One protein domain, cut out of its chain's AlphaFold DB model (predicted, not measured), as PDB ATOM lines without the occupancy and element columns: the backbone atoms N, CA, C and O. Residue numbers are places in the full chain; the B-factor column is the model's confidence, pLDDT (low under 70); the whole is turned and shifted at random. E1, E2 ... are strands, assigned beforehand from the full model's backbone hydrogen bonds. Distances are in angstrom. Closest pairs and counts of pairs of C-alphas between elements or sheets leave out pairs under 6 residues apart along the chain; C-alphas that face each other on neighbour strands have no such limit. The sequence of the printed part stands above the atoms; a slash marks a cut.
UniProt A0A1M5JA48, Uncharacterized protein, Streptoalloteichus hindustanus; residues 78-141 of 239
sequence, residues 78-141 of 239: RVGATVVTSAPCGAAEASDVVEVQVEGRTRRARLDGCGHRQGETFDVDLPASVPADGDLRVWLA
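AT A GLANCE: This is residues 78 to 141 of the 239 residues of an uncharacterized protein of Streptoalloteichus hindustanus (UniProt A0A1M5JA48). The domain is a small closed barrel of five strands, with E1, E2, E3, E5 and E4 following each other round the ring and E4 closing back on E1. From one end of the barrel the loop of residues 86 to 95, between E1 and E2, reaches out; the turn between E2 and E3 and the loop between E4 and E5 lie toward the other end. The printed part has 64 residues with five named strands, E1 to E5 along the chain, and no named helix, and its class is all strand. The barrel is mixed, with E3 and E5 as its one parallel pair. The whole is compact, with a radius of gyration of the C-alphas of 11.1 A, and only just elongated, with spans of 32 by 21 by 17 A.

IN THESE COORDINATES: E1, the longest strand by residues, holds residues 78 to 85 and measures 20.5 A from C-alpha 78 at (-32.165, 49.306, -5.827) to C-alpha 85 at (-31.721, 43.067, -25.323). E2 is residues 96 to 102, 17.8 A long, and E3 is residues 105 to 111, 17.6 A long. E4 is residues 121 to 126, 15.1 A long. E5 is residues 136 to 140, 13.4 A long, and ends with C-alpha 140 at (-36.449, 52.039, -13.592).

HOW THE PARTS SIT: E1, E2 and E3 form a meander, each strand the antiparallel neighbour of the one before. In the hairpin of E1 and E2, the C-alphas of Val 83 and Val 98 face each other at 4.3 A, and N 84 and O 97 are within hydrogen-bond range at 2.8 A. E2 and E3, a hairpin with a tight link, have N 100 and O 107 at 2.9 A and N 107 and O 100 at 2.8 A. On the other side of E1 from E2 lies E4, antiparallel to E1, with N 81 and O 122 at 2.8 A. With this pair E1, E2, E3 and E4 form a Greek key, a meander of three strands whose first is the antiparallel neighbour of the fourth. E5 pairs in a staggered way: residues 136 to 138 pair with E3 and residues 139 to 140 with E4. E3 and E5 are parallel, their directions 68 degrees apart, with N 110 and O 136 at 2.8 A. E4 and E5 are an antiparallel hairpin, with N 125 and O 139 at 2.9 A. E1 and E5 are apart, and so are E3 and E4.

THE WHOLE: The C-alphas farthest apart are those of Gly 90 and Gly 104, at 33.8 A, while those of Arg 78 and Ala 141, the first and last printed, are 7.1 A apart. The printed part has no cut, and no link between its strands is long. The mean pLDDT of the printed part is 76.0; it is under 70 at residue 90, residues 92 to 93, residues 126 to 135 and residue 141.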
ATOM      1  N   ARG A  78     -32.901  48.793  -4.666       71.06
ATOM      2  CA  ARG A  78     -32.165  49.306  -5.827       71.06
ATOM      3  C   ARG A  78     -31.028  48.359  -6.152       71.06
ATOM      4  O   ARG A  78     -30.212  48.041  -5.279       71.06
ATOM      5  N   VAL A  79     -30.989  47.905  -7.392       76.94
ATOM      6  CA  VAL A  79     -29.923  47.049  -7.904       76.94
ATOM      7  C   VAL A  79     -29.524  47.561  -9.281       76.94
ATOM      8  O   VAL A  79     -30.380  47.976 -10.057       76.94
ATOM      9  N   GLY A  80     -28.227  47.515  -9.585       78.62
ATOM     10  CA  GLY A  80     -27.741  47.777 -10.935       78.62
ATOM     11  C   GLY A  80     -28.227  46.700 -11.905       78.62
ATOM     12  O   GLY A  80     -28.100  45.500 -11.629       78.62
ATOM     13  N   ALA A  81     -28.776  47.138 -13.030       81.31
ATOM     14  CA  ALA A  81     -29.198  46.304 -14.141       81.31
ATOM     15  C   ALA A  81     -28.426  46.670 -15.405       81.31
ATOM     16  O   ALA A  81     -28.114  47.841 -15.620       81.31
ATOM     17  N   THR A  82     -28.179  45.678 -16.258       84.69
ATOM     18  CA  THR A  82     -27.541  45.877 -17.565       84.69
ATOM     19  C   THR A  82     -28.478  45.428 -18.676       84.69
ATOM     20  O   THR A  82     -29.018  44.324 -18.620       84.69
ATOM     21  N   VAL A  83     -28.663  46.245 -19.711       84.69
ATOM     22  CA  VAL A  83     -29.515  45.890 -20.858       84.69
ATOM     23  C   VAL A  83     -28.856  44.804 -21.696       84.69
ATOM     24  O   VAL A  83     -27.805  45.016 -22.301       84.69
ATOM     25  N   VAL A  84     -29.512  43.650 -21.783       85.12
ATOM     26  CA  VAL A  84     -29.070  42.513 -22.599       85.12
ATOM     27  C   VAL A  84     -29.725  42.553 -23.973       85.12
ATOM     28  O   VAL A  84     -29.096  42.201 -24.970       85.12
ATOM     29  N   THR A  85     -30.982  42.985 -24.059       82.44
ATOM     30  CA  THR A  85     -31.721  43.067 -25.323       82.44
ATOM     31  C   THR A  85     -32.604  44.301 -25.308       82.44
ATOM     32  O   THR A  85     -33.386  44.478 -24.380       82.44
ATOM     33  N   SER A  86     -32.469  45.144 -26.332       79.88
ATOM     34  CA  SER A  86     -33.321  46.320 -26.518       79.88
ATOM     35  C   SER A  86     -34.441  46.005 -27.506       79.88
ATOM     36  O   SER A  86     -34.218  45.338 -28.520       79.88
ATOM     37  N   ALA A  87     -35.645  46.465 -27.196       79.19
ATOM     38  CA  ALA A  87     -36.816  46.405 -28.045       79.19
ATOM     39  C   ALA A  87     -37.146  47.820 -28.560       79.19
ATOM     40  O   ALA A  87     -37.106  48.795 -27.799       79.19
ATOM     41  N   PRO A  88     -37.492  47.976 -29.851       76.12
ATOM     42  CA  PRO A  88     -37.920  49.264 -30.374       76.12
ATOM     43  C   PRO A  88     -39.285  49.658 -29.799       76.12
ATOM     44  O   PRO A  88     -40.227  48.862 -29.779       76.12
ATOM     45  N   CYS A  89     -39.411  50.920 -29.386       76.06
ATOM     46  CA  CYS A  89     -40.690  51.502 -28.997       76.06
ATOM     47  C   CYS A  89     -41.644  51.510 -30.200       76.06
ATOM     48  O   CYS A  89     -41.396  52.212 -31.180       76.06
ATOM     49  N   GLY A  90     -42.731  50.738 -30.146       69.19
ATOM     50  CA  GLY A  90     -43.725  50.710 -31.226       69.19
ATOM     51  C   GLY A  90     -44.572  49.442 -31.302       69.19
ATOM     52  O   GLY A  90     -45.666  49.483 -31.862       69.19
ATOM     53  N   ALA A  91     -44.118  48.332 -30.717       71.81
ATOM     54  CA  ALA A  91     -44.945  47.139 -30.544       71.81
ATOM     55  C   ALA A  91     -45.715  47.200 -29.214       71.81
ATOM     56  O   ALA A  91     -45.191  47.696 -28.219       71.81
ATOM     57  N   ALA A  92     -46.941  46.663 -29.191       66.12
ATOM     58  CA  ALA A  92     -47.833  46.688 -28.023       66.12
ATOM     59  C   ALA A  92     -47.258  45.993 -26.768       66.12
ATOM     60  O   ALA A  92     -47.745  46.233 -25.673       66.12
ATOM     61  N   GLU A  93     -46.207  45.183 -26.931       65.88
ATOM     62  CA  GLU A  93     -45.529  44.417 -25.873       65.88
ATOM     63  C   GLU A  93     -43.995  44.574 -25.957       65.88
ATOM     64  O   GLU A  93     -43.235  43.647 -25.663       65.88
ATOM     65  N   ALA A  94     -43.511  45.719 -26.455       70.06
ATOM     66  CA  ALA A  94     -42.079  46.002 -26.492       70.06
ATOM     67  C   ALA A  94     -41.557  46.256 -25.069       70.06
ATOM     68  O   ALA A  94     -41.863  47.283 -24.466       70.06
ATOM     69  N   SER A  95     -40.751  45.330 -24.555       77.06
ATOM     70  CA  SER A  95     -40.051  45.467 -23.276       77.06
ATOM     71  C   SER A  95     -38.580  45.131 -23.460       77.06
ATOM     72  O   SER A  95     -38.251  44.092 -24.044       77.06
ATOM     73  N   ASP A  96     -37.704  45.978 -22.926       81.56
ATOM     74  CA  ASP A  96     -36.274  45.693 -22.880       81.56
ATOM     75  C   ASP A  96     -36.001  44.536 -21.903       81.56
ATOM     76  O   ASP A  96     -36.641  44.401 -20.858       81.56
ATOM     77  N   VAL A  97     -35.046  43.672 -22.236       84.25
ATOM     78  CA  VAL A  97     -34.597  42.591 -21.350       84.25
ATOM     79  C   VAL A  97     -33.303  43.027 -20.687       84.25
ATOM     80  O   VAL A  97     -32.299  43.281 -21.359       84.25
ATOM     81  N   VAL A  98     -33.318  43.073 -19.361       84.62
ATOM     82  CA  VAL A  98     -32.177  43.459 -18.532       84.62
ATOM     83  C   VAL A  98     -31.701  42.288 -17.685       84.62
ATOM     84  O   VAL A  98     -32.490  41.447 -17.256       84.62
ATOM     85  N   GLU A  99     -30.403  42.222 -17.425       84.31
ATOM     86  CA  GLU A  99     -29.836  41.359 -16.397       84.31
ATOM     87  C   GLU A  99     -29.768  42.112 -15.076       84.31
ATOM     88  O   GLU A  99     -29.202  43.200 -14.999       84.31
ATOM     89  N   VAL A 100     -30.327  41.507 -14.032       83.38
ATOM     90  CA  VAL A 100     -30.310  42.011 -12.659       83.38
ATOM     91  C   VAL A 100     -29.650  40.993 -11.743       83.38
ATOM     92  O   VAL A 100     -29.836  39.783 -11.890       83.38
ATOM     93  N   GLN A 101     -28.889  41.472 -10.762       79.12
ATOM     94  CA  GLN A 101     -28.315  40.616  -9.727       79.12
ATOM     95  C   GLN A 101     -29.270  40.478  -8.541       79.12
ATOM     96  O   GLN A 101     -29.383  41.367  -7.699       79.12
ATOM     97  N   VAL A 102     -29.929  39.327  -8.439       75.06
ATOM     98  CA  VAL A 102     -30.851  39.014  -7.342       75.06
ATOM     99  C   VAL A 102     -30.201  37.977  -6.443       75.06
ATOM    100  O   VAL A 102     -29.887  36.880  -6.892       75.06
ATOM    101  N   GLU A 103     -29.960  38.328  -5.177       71.12
ATOM    102  CA  GLU A 103     -29.369  37.410  -4.185       71.12
ATOM    103  C   GLU A 103     -28.035  36.776  -4.643       71.12
ATOM    104  O   GLU A 103     -27.727  35.628  -4.335       71.12
ATOM    105  N   GLY A 104     -27.235  37.529  -5.410       72.25
ATOM    106  CA  GLY A 104     -25.953  37.060  -5.952       72.25
ATOM    107  C   GLY A 104     -26.072  36.134  -7.166       72.25
ATOM    108  O   GLY A 104     -25.081  35.523  -7.562       72.25
ATOM    109  N   ARG A 105     -27.265  36.008  -7.759       77.62
ATOM    110  CA  ARG A 105     -27.498  35.308  -9.029       77.62
ATOM    111  C   ARG A 105     -27.953  36.299 -10.089       77.62
ATOM    112  O   ARG A 105     -28.874  37.082  -9.857       77.62
ATOM    113  N   THR A 106     -27.356  36.232 -11.271       79.81
ATOM    114  CA  THR A 106     -27.817  37.013 -12.417       79.81
ATOM    115  C   THR A 106     -29.101  36.400 -12.965       79.81
ATOM    116  O   THR A 106     -29.153  35.206 -13.273       79.81
ATOM    117  N   ARG A 107     -30.164  37.201 -13.047       81.88
ATOM    118  CA  ARG A 107     -31.441  36.815 -13.650       81.88
ATOM    119  C   ARG A 107     -31.829  37.812 -14.727       81.88
ATOM    120  O   ARG A 107     -31.575  39.005 -14.597       81.88
ATOM    121  N   ARG A 108     -32.485  37.316 -15.773       83.69
ATOM    122  CA  ARG A 108     -33.095  38.163 -16.799       83.69
ATOM    123  C   ARG A 108     -34.454  38.640 -16.309       83.69
ATOM    124  O   ARG A 108     -35.253  37.835 -15.834       83.69
ATOM    125  N   ALA A 109     -34.695  39.933 -16.436       82.38
ATOM    126  CA  ALA A 109     -35.948  40.583 -16.113       82.38
ATOM    127  C   ALA A 109     -36.414  41.423 -17.302       82.38
ATOM    128  O   ALA A 109     -35.601  41.939 -18.071       82.38
ATOM    129  N   ARG A 110     -37.729  41.554 -17.454       83.19
ATOM    130  CA  ARG A 110     -38.339  42.477 -18.409       83.19
ATOM    131  C   ARG A 110     -38.444  43.846 -17.752       83.19
ATOM    132  O   ARG A 110     -39.028  43.972 -16.676       83.19
ATOM    133  N   LEU A 111     -37.861  44.841 -18.395       80.94
ATOM    134  CA  LEU A 111     -37.970  46.237 -18.022       80.94
ATOM    135  C   LEU A 111     -39.210  46.828 -18.692       80.94
ATOM    136  O   LEU A 111     -39.364  46.720 -19.909       80.94
ATOM    137  N   ASP A 112     -40.069  47.482 -17.910       74.50
ATOM    138  CA  ASP A 112     -41.134  48.335 -18.452       74.50
ATOM    139  C   ASP A 112     -40.502  49.629 -19.000       74.50
ATOM    140  O   ASP A 112     -40.491  50.680 -18.358       74.50
ATOM    141  N   GLY A 113     -39.892  49.512 -20.178       73.12
ATOM    142  CA  GLY A 113     -39.168  50.565 -20.878       73.12
ATOM    143  C   GLY A 113     -38.719  50.077 -22.254       73.12
ATOM    144  O   GLY A 113     -38.559  48.875 -22.476       73.12
ATOM    145  N   CYS A 114     -38.558  51.011 -23.185       80.62
ATOM    146  CA  CYS A 114     -38.077  50.744 -24.533       80.62
ATOM    147  C   CYS A 114     -37.121  51.860 -24.968       80.62
ATOM    148  O   CYS A 114     -37.236  53.005 -24.519       80.62
ATOM    149  N   GLY A 115     -36.198  51.536 -25.874       78.19
ATOM    150  CA  GLY A 115     -35.273  52.511 -26.457       78.19
ATOM    151  C   GLY A 115     -33.957  52.713 -25.699       78.19
ATOM    152  O   GLY A 115     -33.230  53.657 -26.018       78.19
ATOM    153  N   HIS A 116     -33.617  51.842 -24.746       80.69
ATOM    154  CA  HIS A 116     -32.286  51.840 -24.135       80.69
ATOM    155  C   HIS A 116     -31.238  51.205 -25.052       80.69
ATOM    156  O   HIS A 116     -31.550  50.375 -25.913       80.69
ATOM    157  N   ARG A 117     -29.965  51.583 -24.880       79.19
ATOM    158  CA  ARG A 117     -28.880  50.956 -25.644       79.19
ATOM    159  C   ARG A 117     -28.487  49.629 -25.004       79.19
ATOM    160  O   ARG A 117     -28.404  49.507 -23.786       79.19
ATOM    161  N   GLN A 118     -28.190  48.633 -25.834       83.62
ATOM    162  CA  GLN A 118     -27.632  47.371 -25.355       83.62
ATOM    163  C   GLN A 118     -26.301  47.629 -24.629       83.62
ATOM    164  O   GLN A 118     -25.452  48.367 -25.130       83.62
ATOM    165  N   GLY A 119     -26.132  47.033 -23.449       81.19
ATOM    166  CA  GLY A 119     -24.969  47.239 -22.583       81.19
ATOM    167  C   GLY A 119     -25.021  48.497 -21.710       81.19
ATOM    168  O   GLY A 119     -24.068  48.753 -20.979       81.19
ATOM    169  N   GLU A 120     -26.102  49.278 -21.758       81.12
ATOM    170  CA  GLU A 120     -26.315  50.389 -20.832       81.12
ATOM    171  C   GLU A 120     -26.622  49.863 -19.422       81.12
ATOM    172  O   GLU A 120     -27.349  48.877 -19.263       81.12
ATOM    173  N   THR A 121     -26.053  50.520 -18.409       81.88
ATOM    174  CA  THR A 121     -26.197  50.145 -16.999       81.88
ATOM    175  C   THR A 121     -26.967  51.229 -16.258       81.88
ATOM    176  O   THR A 121     -26.601  52.403 -16.332       81.88
ATOM    177  N   PHE A 122     -28.002  50.852 -15.513       81.94
ATOM    178  CA  PHE A 122     -28.805  51.774 -14.707       81.94
ATOM    179  C   PHE A 122     -29.368  51.088 -13.466       81.94
ATOM    180  O   PHE A 122     -29.370  49.864 -13.354       81.94
ATOM    181  N   ASP A 123     -29.854  51.891 -12.528       79.69
ATOM    182  CA  ASP A 123     -30.491  51.389 -11.317       79.69
ATOM    183  C   ASP A 123     -31.968  51.068 -11.570       79.69
ATOM    184  O   ASP A 123     -32.725  51.880 -12.116       79.69
ATOM    185  N   VAL A 124     -32.389  49.885 -11.126       76.75
ATOM    186  CA  VAL A 124     -33.787  49.438 -11.158       76.75
ATOM    187  C   VAL A 124     -34.287  49.137  -9.752       76.75
ATOM    188  O   VAL A 124     -33.524  48.702  -8.883       76.75
ATOM    189  N   ASP A 125     -35.582  49.345  -9.536       75.38
ATOM    190  CA  ASP A 125     -36.253  48.988  -8.289       75.38
ATOM    191  C   ASP A 125     -36.784  47.545  -8.393       75.38
ATOM    192  O   ASP A 125     -37.617  47.230  -9.249       75.38
ATOM    193  N   LEU A 126     -36.298  46.653  -7.519       69.50
ATOM    194  CA  LEU A 126     -36.780  45.268  -7.436       69.50
ATOM    195  C   LEU A 126     -37.995  45.145  -6.509       69.50
ATOM    196  O   LEU A 126     -37.922  45.624  -5.377       69.50
ATOM    197  N   PRO A 127     -39.063  44.427  -6.899       67.06
ATOM    198  CA  PRO A 127     -40.184  44.156  -6.002       67.06
ATOM    199  C   PRO A 127     -39.728  43.388  -4.750       67.06
ATOM    200  O   PRO A 127     -38.826  42.552  -4.815       67.06
ATOM    201  N   ALA A 128     -40.367  43.659  -3.606       64.75
ATOM    202  CA  ALA A 128     -40.021  43.038  -2.322       64.75
ATOM    203  C   ALA A 128     -40.172  41.506  -2.329       64.75
ATOM    204  O   ALA A 128     -39.455  40.807  -1.614       64.75
ATOM    205  N   SER A 129     -41.068  40.980  -3.165       62.34
ATOM    206  CA  SER A 129     -41.210  39.555  -3.451       62.34
ATOM    207  C   SER A 129     -40.740  39.257  -4.874       62.34
ATOM    208  O   SER A 129     -41.415  39.569  -5.854       62.34
ATOM    209  N   VAL A 130     -39.574  38.620  -4.993       67.44
ATOM    210  CA  VAL A 130     -39.098  38.083  -6.272       67.44
ATOM    211  C   VAL A 130     -39.655  36.664  -6.435       67.44
ATOM    212  O   VAL A 130     -39.366  35.809  -5.596       67.44
ATOM    213  N   PRO A 131     -40.450  36.379  -7.483       68.38
ATOM    214  CA  PRO A 131     -40.908  35.024  -7.759       68.38
ATOM    215  C   PRO A 131     -39.717  34.082  -7.981       68.38
ATOM    216  O   PRO A 131     -38.785  34.412  -8.718       68.38
ATOM    217  N   ALA A 132     -39.747  32.898  -7.361       64.44
ATOM    218  CA  ALA A 132     -38.695  31.893  -7.527       64.44
ATOM    219  C   ALA A 132     -38.597  31.398  -8.983       64.44
ATOM    220  O   ALA A 132     -37.483  31.194  -9.475       64.44
ATOM    221  N   ASP A 133     -39.742  31.324  -9.671       57.28
ATOM    222  CA  ASP A 133     -39.910  30.913 -11.064       57.28
ATOM    223  C   ASP A 133     -40.961  31.812 -11.745       57.28
ATOM    224  O   ASP A 133     -42.077  31.953 -11.243       57.28
ATOM    225  N   GLY A 134     -40.606  32.453 -12.865       63.72
ATOM    226  CA  GLY A 134     -41.510  33.318 -13.638       63.72
ATOM    227  C   GLY A 134     -40.829  34.529 -14.286       63.72
ATOM    228  O   GLY A 134     -39.673  34.834 -13.995       63.72
ATOM    229  N   ASP A 135     -41.558  35.221 -15.171       67.62
ATOM    230  CA  ASP A 135     -41.139  36.496 -15.770       67.62
ATOM    231  C   ASP A 135     -41.009  37.569 -14.672       67.62
ATOM    232  O   ASP A 135     -42.002  38.069 -14.136       67.62
ATOM    233  N   LEU A 136     -39.769  37.924 -14.326       74.75
ATOM    234  CA  LEU A 136     -39.475  39.016 -13.403       74.75
ATOM    235  C   LEU A 136     -39.670  40.346 -14.136       74.75
ATOM    236  O   LEU A 136     -38.965  40.620 -15.106       74.75
ATOM    237  N   ARG A 137     -40.612  41.171 -13.673       75.31
ATOM    238  CA  ARG A 137     -40.761  42.558 -14.128       75.31
ATOM    239  C   ARG A 137     -40.034  43.503 -13.186       75.31
ATOM    240  O   ARG A 137     -40.165  43.386 -11.968       75.31
ATOM    241  N   VAL A 138     -39.265  44.414 -13.766       74.69
ATOM    242  CA  VAL A 138     -38.519  45.453 -13.052       74.69
ATOM    243  C   VAL A 138     -38.848  46.816 -13.642       74.69
ATOM    244  O   VAL A 138     -39.177  46.938 -14.823       74.69
ATOM    245  N   TRP A 139     -38.743  47.847 -12.810       76.56
ATOM    246  CA  TRP A 139     -38.980  49.230 -13.207       76.56
ATOM    247  C   TRP A 139     -37.709  50.046 -13.022       76.56
ATOM    248  O   TRP A 139     -36.917  49.758 -12.120       76.56
ATOM    249  N   LEU A 140     -37.520  51.080 -13.846       74.69
ATOM    250  CA  LEU A 140     -36.449  52.039 -13.592       74.69
ATOM    251  C   LEU A 140     -36.669  52.691 -12.226       74.69
ATOM    252  O   LEU A 140     -37.807  52.923 -11.794       74.69
ATOM    253  N   ALA A 141     -35.560  52.994 -11.555       67.19
ATOM    254  CA  ALA A 141     -35.599  53.645 -10.261       67.19
ATOM    255  C   ALA A 141     -36.434  54.936 -10.325       67.19
ATOM    256  O   ALA A 141     -36.138  55.858 -11.089       67.19
TER     257      ALA A 141